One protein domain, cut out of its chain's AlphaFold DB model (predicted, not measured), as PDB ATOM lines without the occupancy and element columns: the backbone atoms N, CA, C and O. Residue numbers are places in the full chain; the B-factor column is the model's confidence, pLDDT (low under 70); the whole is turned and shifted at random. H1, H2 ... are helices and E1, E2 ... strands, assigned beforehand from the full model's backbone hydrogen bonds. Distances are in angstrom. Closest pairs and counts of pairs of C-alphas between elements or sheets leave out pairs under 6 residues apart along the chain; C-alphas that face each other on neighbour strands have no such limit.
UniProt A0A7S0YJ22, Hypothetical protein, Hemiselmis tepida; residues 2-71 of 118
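This is residues 2 to 71 of the 118 residues of the protein "Hypothetical protein" of Hemiselmis tepida (UniProt A0A7S0YJ22). What shape? It has little regular structure: a small antiparallel sheet, E2 E1 E3, with long loops, then helix H1 and a tail, residues 50 to 71. How large? The printed part has 70 residues, 17 in named elements, mixed helices and strands. It is only just compact, close to loose, with radius of gyration of the C-alphas 12.9 A and spans 30 by 29 by 24 A.

Where are the strands? E1, residues 3 to 6, begins at C-alpha (-18.004, -28.036, 23.589); E2 is residues 20 to 22, E3 residues 36 to 39. The helix? H1, residues 44 to 49, ends at C-alpha (-18.108, -28.235, 7.622).

Which strands pair? Within hydrogen-bond range are N 21 and O 5 in hairpin E1 and E2, 2.9 A, and N 4 and O 38 between E3 and E1, 2.8 A. And H1? It is only just not on the sheet, with 4 C-alpha pairs within 10 A. Its every O i to N i+4 pair is within hydrogen-bond range.

Long links? E1 to E2 and E2 to E3 are long. Any cut? The printed part has no cut, and no printed residue is under 70 in pLDDT.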
ATOM      1  N   GLY A   2     -17.843 -25.353  20.233       92.62
ATOM      2  CA  GLY A   2     -16.654 -26.167  20.505       92.62
ATOM      3  C   GLY A   2     -16.711 -27.062  21.736       92.62
ATOM      4  O   GLY A   2     -15.783 -27.823  21.953       92.62
ATOM      5  N   VAL A   3     -17.784 -27.037  22.526       96.94
ATOM      6  CA  VAL A   3     -18.004 -28.036  23.589       96.94
ATOM      7  C   VAL A   3     -18.401 -29.383  22.972       96.94
ATOM      8  O   VAL A   3     -19.088 -29.425  21.949       96.94
ATOM      9  N   VAL A   4     -17.989 -30.476  23.611       98.00
ATOM     10  CA  VAL A   4     -18.401 -31.848  23.299       98.00
ATOM     11  C   VAL A   4     -19.238 -32.392  24.452       98.00
ATOM     12  O   VAL A   4     -18.883 -32.228  25.624       98.00
ATOM     13  N   SER A   5     -20.365 -33.020  24.125       98.31
ATOM     14  CA  SER A   5     -21.326 -33.511  25.113       98.31
ATOM     15  C   SER A   5     -21.996 -34.806  24.657       98.31
ATOM     16  O   SER A   5     -22.023 -35.127  23.471       98.31
ATOM     17  N   THR A   6     -22.539 -35.560  25.607       98.25
ATOM     18  CA  THR A   6     -23.205 -36.851  25.374       98.25
ATOM     19  C   THR A   6     -24.667 -36.659  24.976       98.25
ATOM     20  O   THR A   6     -25.388 -35.920  25.645       98.25
ATOM     21  N   ALA A   7     -25.125 -37.333  23.920       97.06
ATOM     22  CA  ALA A   7     -26.542 -37.405  23.565       97.06
ATOM     23  C   ALA A   7     -27.290 -38.383  24.491       97.06
ATOM     24  O   ALA A   7     -26.705 -39.324  25.024       97.06
ATOM     25  N   ARG A   8     -28.597 -38.177  24.679       96.94
ATOM     26  CA  ARG A   8     -29.452 -39.023  25.530       96.94
ATOM     27  C   ARG A   8     -30.847 -39.177  24.932       96.94
ATOM     28  O   ARG A   8     -31.289 -38.328  24.159       96.94
ATOM     29  N   LEU A   9     -31.544 -40.241  25.310       95.50
ATOM     30  CA  LEU A   9     -32.894 -40.545  24.854       95.50
ATOM     31  C   LEU A   9     -33.939 -39.709  25.608       95.50
ATOM     32  O   LEU A   9     -34.170 -39.907  26.800       95.50
ATOM     33  N   GLY A  10     -34.632 -38.821  24.892       91.62
ATOM     34  CA  GLY A  10     -35.852 -38.158  25.365       91.62
ATOM     35  C   GLY A  10     -35.694 -37.485  26.729       91.62
ATOM     36  O   GLY A  10     -34.948 -36.524  26.854       91.62
ATOM     37  N   ASN A  11     -36.392 -37.994  27.748       94.56
ATOM     38  CA  ASN A  11     -36.317 -37.523  29.139       94.56
ATOM     39  C   ASN A  11     -35.559 -38.486  30.071       94.56
ATOM     40  O   ASN A  11     -35.477 -38.229  31.269       94.56
ATOM     41  N   ASP A  12     -35.005 -39.583  29.549       97.62
ATOM     42  CA  ASP A  12     -34.192 -40.498  30.345       97.62
ATOM     43  C   ASP A  12     -32.785 -39.913  30.514       97.62
ATOM     44  O   ASP A  12     -31.941 -39.966  29.614       97.62
ATOM     45  N   VAL A  13     -32.546 -39.314  31.679       97.06
ATOM     46  CA  VAL A  13     -31.285 -38.643  32.017       97.06
ATOM     47  C   VAL A  13     -30.095 -39.601  32.156       97.06
ATOM     48  O   VAL A  13     -28.960 -39.148  32.048       97.06
ATOM     49  N   ASN A  14     -30.330 -40.908  32.324       97.69
ATOM     50  CA  ASN A  14     -29.282 -41.922  32.510       97.69
ATOM     51  C   ASN A  14     -29.047 -42.785  31.259       97.69
ATOM     52  O   ASN A  14     -28.333 -43.781  31.317       97.69
ATOM     53  N   SER A  15     -29.630 -42.404  30.121       98.19
ATOM     54  CA  SER A  15     -29.534 -43.149  28.859       98.19
ATOM     55  C   SER A  15     -28.317 -42.786  27.996       98.19
ATOM     56  O   SER A  15     -28.150 -43.336  26.906       98.19
ATOM     57  N   GLY A  16     -27.473 -41.854  28.454       97.12
ATOM     58  CA  GLY A  16     -26.239 -41.497  27.758       97.12
ATOM     59  C   GLY A  16     -25.317 -42.709  27.607       97.12
ATOM     60  O   GLY A  16     -25.069 -43.427  28.572       97.12
ATOM     61  N   ASN A  17     -24.822 -42.939  26.391       96.25
ATOM     62  CA  ASN A  17     -23.930 -44.055  26.078       96.25
ATOM     63  C   ASN A  17     -22.854 -43.601  25.076       96.25
ATOM     64  O   ASN A  17     -22.025 -42.763  25.416       96.25
ATOM     65  N   SER A  18     -22.878 -44.101  23.837       96.19
ATOM     66  CA  SER A  18     -21.824 -43.868  22.841       96.19
ATOM     67  C   SER A  18     -22.064 -42.666  21.930       96.19
ATOM     68  O   SER A  18     -21.136 -42.195  21.280       96.19
ATOM     69  N   GLN A  19     -23.300 -42.170  21.851       96.94
ATOM     70  CA  GLN A  19     -23.622 -41.027  21.003       96.94
ATOM     71  C   GLN A  19     -23.199 -39.725  21.685       96.94
ATOM     72  O   GLN A  19     -23.546 -39.463  22.839       96.94
ATOM     73  N   PHE A  20     -22.493 -38.880  20.947       97.75
ATOM     74  CA  PHE A  20     -22.082 -37.549  21.373       97.75
ATOM     75  C   PHE A  20     -22.404 -36.532  20.280       97.75
ATOM     76  O   PHE A  20     -22.700 -36.890  19.142       97.75
ATOM     77  N   PHE A  21     -22.352 -35.251  20.629       96.94
ATOM     78  CA  PHE A  21     -22.509 -34.156  19.684       96.94
ATOM     79  C   PHE A  21     -21.420 -33.105  19.876       96.94
ATOM     80  O   PHE A  21     -20.923 -32.873  20.982       96.94
ATOM     81  N   LEU A  22     -21.070 -32.464  18.763       97.44
ATOM     82  CA  LEU A  22     -20.080 -31.399  18.684       97.44
ATOM     83  C   LEU A  22     -20.807 -30.064  18.522       97.44
ATOM     84  O   LEU A  22     -21.580 -29.860  17.581       97.44
ATOM     85  N   MET A  23     -20.580 -29.141  19.450       96.31
ATOM     86  CA  MET A  23     -21.315 -27.881  19.483       96.31
ATOM     87  C   MET A  23     -20.855 -26.932  18.377       96.31
ATOM     88  O   MET A  23     -19.767 -26.362  18.438       96.31
ATOM     89  N   ARG A  24     -21.730 -26.677  17.403       94.19
ATOM     90  CA  ARG A  24     -21.512 -25.712  16.304       94.19
ATOM     91  C   ARG A  24     -21.899 -24.275  16.651       94.19
ATOM     92  O   ARG A  24     -21.659 -23.355  15.878       94.19
ATOM     93  N   GLY A  25     -22.518 -24.079  17.809       92.12
ATOM     94  CA  GLY A  25     -23.063 -22.800  18.238       92.12
ATOM     95  C   GLY A  25     -23.128 -22.691  19.751       92.12
ATOM     96  O   GLY A  25     -22.562 -23.512  20.478       92.12
ATOM     97  N   HIS A  26     -23.762 -21.621  20.209       90.38
ATOM     98  CA  HIS A  26     -24.082 -21.401  21.612       90.38
ATOM     99  C   HIS A  26     -25.494 -21.909  21.906       90.38
ATOM    100  O   HIS A  26     -26.418 -21.556  21.175       90.38
ATOM    101  N   THR A  27     -25.655 -22.722  22.953       91.38
ATOM    102  CA  THR A  27     -26.923 -23.412  23.236       91.38
ATOM    103  C   THR A  27     -27.146 -23.580  24.746       91.38
ATOM    104  O   THR A  27     -27.123 -24.691  25.267       91.38
ATOM    105  N   GLU A  28     -27.389 -22.472  25.454       91.81
ATOM    106  CA  GLU A  28     -27.548 -22.444  26.929       91.81
ATOM    107  C   GLU A  28     -28.656 -23.357  27.454       91.81
ATOM    108  O   GLU A  28     -28.586 -23.837  28.579       91.81
ATOM    109  N   HIS A  29     -29.691 -23.625  26.654       93.88
ATOM    110  CA  HIS A  29     -30.804 -24.468  27.093       93.88
ATOM    111  C   HIS A  29     -30.403 -25.935  27.341       93.88
ATOM    112  O   HIS A  29     -31.188 -26.685  27.916       93.88
ATOM    113  N   LEU A  30     -29.204 -26.355  26.917       95.75
ATOM    114  CA  LEU A  30     -28.651 -27.681  27.206       95.75
ATOM    115  C   LEU A  30     -27.863 -27.717  28.527       95.75
ATOM    116  O   LEU A  30     -27.579 -28.805  29.040       95.75
ATOM    117  N   ASP A  31     -27.525 -26.559  29.097       95.94
ATOM    118  CA  ASP A  31     -26.723 -26.472  30.312       95.94
ATOM    119  C   ASP A  31     -27.442 -27.142  31.485       95.94
ATOM    120  O   ASP A  31     -28.636 -26.943  31.724       95.94
ATOM    121  N   LYS A  32     -26.699 -27.960  32.241       96.00
ATOM    122  CA  LYS A  32     -27.217 -28.789  33.348       96.00
ATOM    123  C   LYS A  32     -28.283 -29.819  32.932       96.00
ATOM    124  O   LYS A  32     -28.839 -30.477  33.807       96.00
ATOM    125  N   GLN A  33     -28.563 -29.969  31.634       96.38
ATOM    126  CA  GLN A  33     -29.485 -30.969  31.071       96.38
ATOM    127  C   GLN A  33     -28.757 -32.095  30.323       96.38
ATOM    128  O   GLN A  33     -29.338 -33.159  30.091       96.38
ATOM    129  N   TYR A  34     -27.507 -31.854  29.921       97.69
ATOM    130  CA  TYR A  34     -26.657 -32.789  29.190       97.69
ATOM    131  C   TYR A  34     -25.257 -32.857  29.810       97.69
ATOM    132  O   TYR A  34     -24.795 -31.917  30.462       97.69
ATOM    133  N   THR A  35     -24.583 -33.985  29.597       97.44
ATOM    134  CA  THR A  35     -23.247 -34.249  30.138       97.44
ATOM    135  C   THR A  35     -22.180 -33.732  29.182       97.44
ATOM    136  O   THR A  35     -21.741 -34.452  28.285       97.44
ATOM    137  N   ALA A  36     -21.754 -32.484  29.375       97.56
ATOM    138  CA  ALA A  36     -20.570 -31.947  28.713       97.56
ATOM    139  C   ALA A  36     -19.296 -32.542  29.337       97.56
ATOM    140  O   ALA A  36     -19.158 -32.553  30.560       97.56
ATOM    141  N   TRP A  37     -18.371 -33.027  28.506       97.44
ATOM    142  CA  TRP A  37     -17.163 -33.729  28.972       97.44
ATOM    143  C   TRP A  37     -15.873 -33.319  28.259       97.44
ATOM    144  O   TRP A  37     -14.791 -33.708  28.691       97.44
ATOM    145  N   GLY A  38     -15.950 -32.519  27.196       97.12
ATOM    146  CA  GLY A  38     -14.766 -32.109  26.448       97.12
ATOM    147  C   GLY A  38     -14.969 -30.831  25.653       97.12
ATOM    148  O   GLY A  38     -16.046 -30.230  25.651       97.12
ATOM    149  N   ARG A  39     -13.912 -30.419  24.954       96.38
ATOM    150  CA  ARG A  39     -13.962 -29.352  23.958       96.38
ATOM    151  C   ARG A  39     -13.032 -29.661  22.791       96.38
ATOM    152  O   ARG A  39     -12.001 -30.298  22.982       96.38
ATOM    153  N   VAL A  40     -13.378 -29.151  21.620       96.81
ATOM    154  CA  VAL A  40     -12.530 -29.133  20.431       96.81
ATOM    155  C   VAL A  40     -11.350 -28.190  20.700       96.81
ATOM    156  O   VAL A  40     -11.544 -27.032  21.089       96.81
ATOM    157  N   LEU A  41     -10.131 -28.720  20.586       96.38
ATOM    158  CA  LEU A  41      -8.881 -27.965  20.729       96.38
ATOM    159  C   LEU A  41      -8.425 -27.385  19.390       96.38
ATOM    160  O   LEU A  41      -8.008 -26.230  19.347       96.38
ATOM    161  N   ASP A  42      -8.575 -28.179  18.333       95.19
ATOM    162  CA  ASP A  42      -8.267 -27.849  16.947       95.19
ATOM    163  C   ASP A  42      -9.298 -28.506  16.006       95.19
ATOM    164  O   ASP A  42      -9.966 -29.468  16.398       95.19
ATOM    165  N   GLY A  43      -9.485 -27.958  14.802       95.75
ATOM    166  CA  GLY A  43     -10.440 -28.463  13.803       95.75
ATOM    167  C   GLY A  43     -11.898 -28.032  14.014       95.75
ATOM    168  O   GLY A  43     -12.834 -28.708  13.578       95.75
ATOM    169  N   GLN A  44     -12.149 -26.911  14.697       95.56
ATOM    170  CA  GLN A  44     -13.520 -26.408  14.879       95.56
ATOM    171  C   GLN A  44     -14.188 -26.031  13.545       95.56
ATOM    172  O   GLN A  44     -15.402 -26.155  13.408       95.56
ATOM    173  N   ASP A  45     -13.421 -25.574  12.564       95.81
ATOM    174  CA  ASP A  45     -13.860 -25.340  11.189       95.81
ATOM    175  C   ASP A  45     -14.299 -26.638  10.491       95.81
ATOM    176  O   ASP A  45     -15.348 -26.640   9.846       95.81
ATOM    177  N   VAL A  46     -13.599 -27.755  10.722       97.38
ATOM    178  CA  VAL A  46     -14.005 -29.095  10.254       97.38
ATOM    179  C   VAL A  46     -15.345 -29.502  10.869       97.38
ATOM    180  O   VAL A  46     -16.264 -29.929  10.172       97.38
ATOM    181  N   VAL A  47     -15.537 -29.279  12.174       97.12
ATOM    182  CA  VAL A  47     -16.848 -29.488  12.823       97.12
ATOM    183  C   VAL A  47     -17.935 -28.625  12.172       97.12
ATOM    184  O   VAL A  47     -19.087 -29.045  12.022       97.12
ATOM    185  N   MET A  48     -17.587 -27.403  11.766       96.44
ATOM    186  CA  MET A  48     -18.506 -26.510  11.067       96.44
ATOM    187  C   MET A  48     -18.772 -26.931   9.620       96.44
ATOM    188  O   MET A  48     -19.829 -26.547   9.112       96.44
ATOM    189  N   SER A  49     -17.911 -27.730   8.985       96.88
ATOM    190  CA  SER A  49     -18.108 -28.235   7.622       96.88
ATOM    191  C   SER A  49     -18.915 -29.531   7.544       96.88
ATOM    192  O   SER A  49     -19.398 -29.840   6.458       96.88
ATOM    193  N   ILE A  50     -19.127 -30.244   8.661       96.75
ATOM    194  CA  ILE A  50     -19.956 -31.466   8.691       96.75
ATOM    195  C   ILE A  50     -21.334 -31.192   8.062       96.75
ATOM    196  O   ILE A  50     -22.032 -30.228   8.448       96.75
ATOM    197  N   LYS A  51     -21.711 -32.059   7.108       96.19
ATOM    198  CA  LYS A  51     -22.964 -32.013   6.341       96.19
ATOM    199  C   LYS A  51     -24.158 -31.831   7.282       96.19
ATOM    200  O   LYS A  51     -24.297 -32.509   8.298       96.19
ATOM    201  N   LYS A  52     -25.028 -30.875   6.949       93.50
ATOM    202  CA  LYS A  52     -26.268 -30.600   7.687       93.50
ATOM    203  C   LYS A  52     -27.442 -31.290   7.013       93.50
ATOM    204  O   LYS A  52     -27.540 -31.271   5.788       93.50
ATOM    205  N   GLY A  53     -28.349 -31.829   7.823       92.12
ATOM    206  CA  GLY A  53     -29.676 -32.199   7.344       92.12
ATOM    207  C   GLY A  53     -30.466 -30.942   6.970       92.12
ATOM    208  O   GLY A  53     -30.138 -29.859   7.469       92.12
ATOM    209  N   PRO A  54     -31.484 -31.046   6.101       91.31
ATOM    210  CA  PRO A  54     -32.412 -29.947   5.865       91.31
ATOM    211  C   PRO A  54     -33.064 -29.459   7.168       91.31
ATOM    212  O   PRO A  54     -33.225 -30.216   8.126       91.31
ATOM    213  N   ASP A  55     -33.474 -28.193   7.207       88.69
ATOM    214  CA  ASP A  55     -34.155 -27.656   8.384       88.69
ATOM    215  C   ASP A  55     -35.452 -28.434   8.673       88.69
ATOM    216  O   ASP A  55     -36.218 -28.768   7.768       88.69
ATOM    217  N   GLY A  56     -35.703 -28.723   9.953       88.00
ATOM    218  CA  GLY A  56     -36.902 -29.440  10.400       88.00
ATOM    219  C   GLY A  56     -36.876 -30.962  10.210       88.00
ATOM    220  O   GLY A  56     -37.903 -31.597  10.422       88.00
ATOM    221  N   THR A  57     -35.739 -31.561   9.835       88.88
ATOM    222  CA  THR A  57     -35.598 -33.028   9.696       88.88
ATOM    223  C   THR A  57     -34.866 -33.689  10.865       88.88
ATOM    224  O   THR A  57     -34.330 -34.783  10.707       88.88
ATOM    225  N   ASP A  58     -34.775 -33.017  12.017       85.62
ATOM    226  CA  ASP A  58     -34.032 -33.484  13.199       85.62
ATOM    227  C   ASP A  58     -32.583 -33.915  12.894       85.62
ATOM    228  O   ASP A  58     -32.016 -34.796  13.537       85.62
ATOM    229  N   GLY A  59     -31.962 -33.281  11.893       85.31
ATOM    230  CA  GLY A  59     -30.580 -33.554  11.509       85.31
ATOM    231  C   GLY A  59     -30.388 -34.812  10.660       85.31
ATOM    232  O   GLY A  59     -29.250 -35.247  10.503       85.31
ATOM    233  N   VAL A  60     -31.449 -35.387  10.080       91.81
ATOM    234  CA  VAL A  60     -31.324 -36.496   9.119       91.81
ATOM    235  C   VAL A  60     -30.599 -36.020   7.856       91.81
ATOM    236  O   VAL A  60     -31.026 -35.068   7.199       91.81
ATOM    237  N   VAL A  61     -29.514 -36.715   7.507       94.06
ATOM    238  CA  VAL A  61     -28.633 -36.430   6.364       94.06
ATOM    239  C   VAL A  61     -28.615 -37.629   5.416       94.06
ATOM    240  O   VAL A  61     -28.522 -38.774   5.855       94.06
ATOM    241  N   THR A  62     -28.673 -37.377   4.108       93.81
ATOM    242  CA  THR A  62     -28.333 -38.380   3.087       93.81
ATOM    243  C   THR A  62     -26.823 -38.378   2.872       93.81
ATOM    244  O   THR A  62     -26.261 -37.306   2.670       93.81
ATOM    245  N   ASP A  63     -26.188 -39.556   2.893       94.44
ATOM    246  CA  ASP A  63     -24.726 -39.706   2.779       94.44
ATOM    247  C   ASP A  63     -23.956 -38.869   3.832       94.44
ATOM    248  O   ASP A  63     -23.276 -37.897   3.489       94.44
ATOM    249  N   PRO A  64     -24.124 -39.168   5.138       96.25
ATOM    250  CA  PRO A  64     -23.480 -38.409   6.210       96.25
ATOM    251  C   PRO A  64     -21.954 -38.568   6.184       96.25
ATOM    252  O   PRO A  64     -21.443 -39.615   5.795       96.25
ATOM    253  N   ASP A  65     -21.232 -37.545   6.650       97.69
ATOM    254  CA  ASP A  65     -19.797 -37.681   6.919       97.69
ATOM    255  C   ASP A  65     -19.561 -38.733   8.012       97.69
ATOM    256  O   ASP A  65     -20.366 -38.887   8.937       97.69
ATOM    257  N   THR A  66     -18.445 -39.450   7.916       97.12
ATOM    258  CA  THR A  66     -18.123 -40.561   8.813       97.12
ATOM    259  C   THR A  66     -16.913 -40.247   9.680       97.12
ATOM    260  O   THR A  66     -15.898 -39.762   9.190       97.12
ATOM    261  N   LEU A  67     -16.993 -40.591  10.968       97.25
ATOM    262  CA  LEU A  67     -15.815 -40.677  11.827       97.25
ATOM    263  C   LEU A  67     -15.043 -41.946  11.450       97.25
ATOM    264  O   LEU A  67     -15.379 -43.034  11.912       97.25
ATOM    265  N   GLU A  68     -14.059 -41.807  10.564       98.06
ATOM    266  CA  GLU A  68     -13.295 -42.944  10.029       98.06
ATOM    267  C   GLU A  68     -12.426 -43.618  11.096       98.06
ATOM    268  O   GLU A  68     -12.281 -44.841  11.110       98.06
ATOM    269  N   SER A  69     -11.869 -42.829  12.015       97.44
ATOM    270  CA  SER A  69     -11.049 -43.313  13.119       97.44
ATOM    271  C   SER A  69     -11.194 -42.423  14.353       97.44
ATOM    272  O   SER A  69     -11.544 -41.247  14.269       97.44
ATOM    273  N   ALA A  70     -10.937 -43.008  15.521       97.25
ATOM    274  CA  ALA A  70     -10.824 -42.298  16.785       97.25
ATOM    275  C   ALA A  70      -9.727 -42.963  17.615       97.25
ATOM    276  O   ALA A  70      -9.685 -44.190  17.716       97.25
ATOM    277  N   ALA A  71      -8.854 -42.157  18.209       96.94
ATOM    278  CA  ALA A  71      -7.762 -42.634  19.043       96.94
ATOM    279  C   ALA A  71      -7.603 -41.735  20.269       96.94
ATOM    280  O   ALA A  71      -7.816 -40.523  20.207       96.94
TER     281      ALA A  71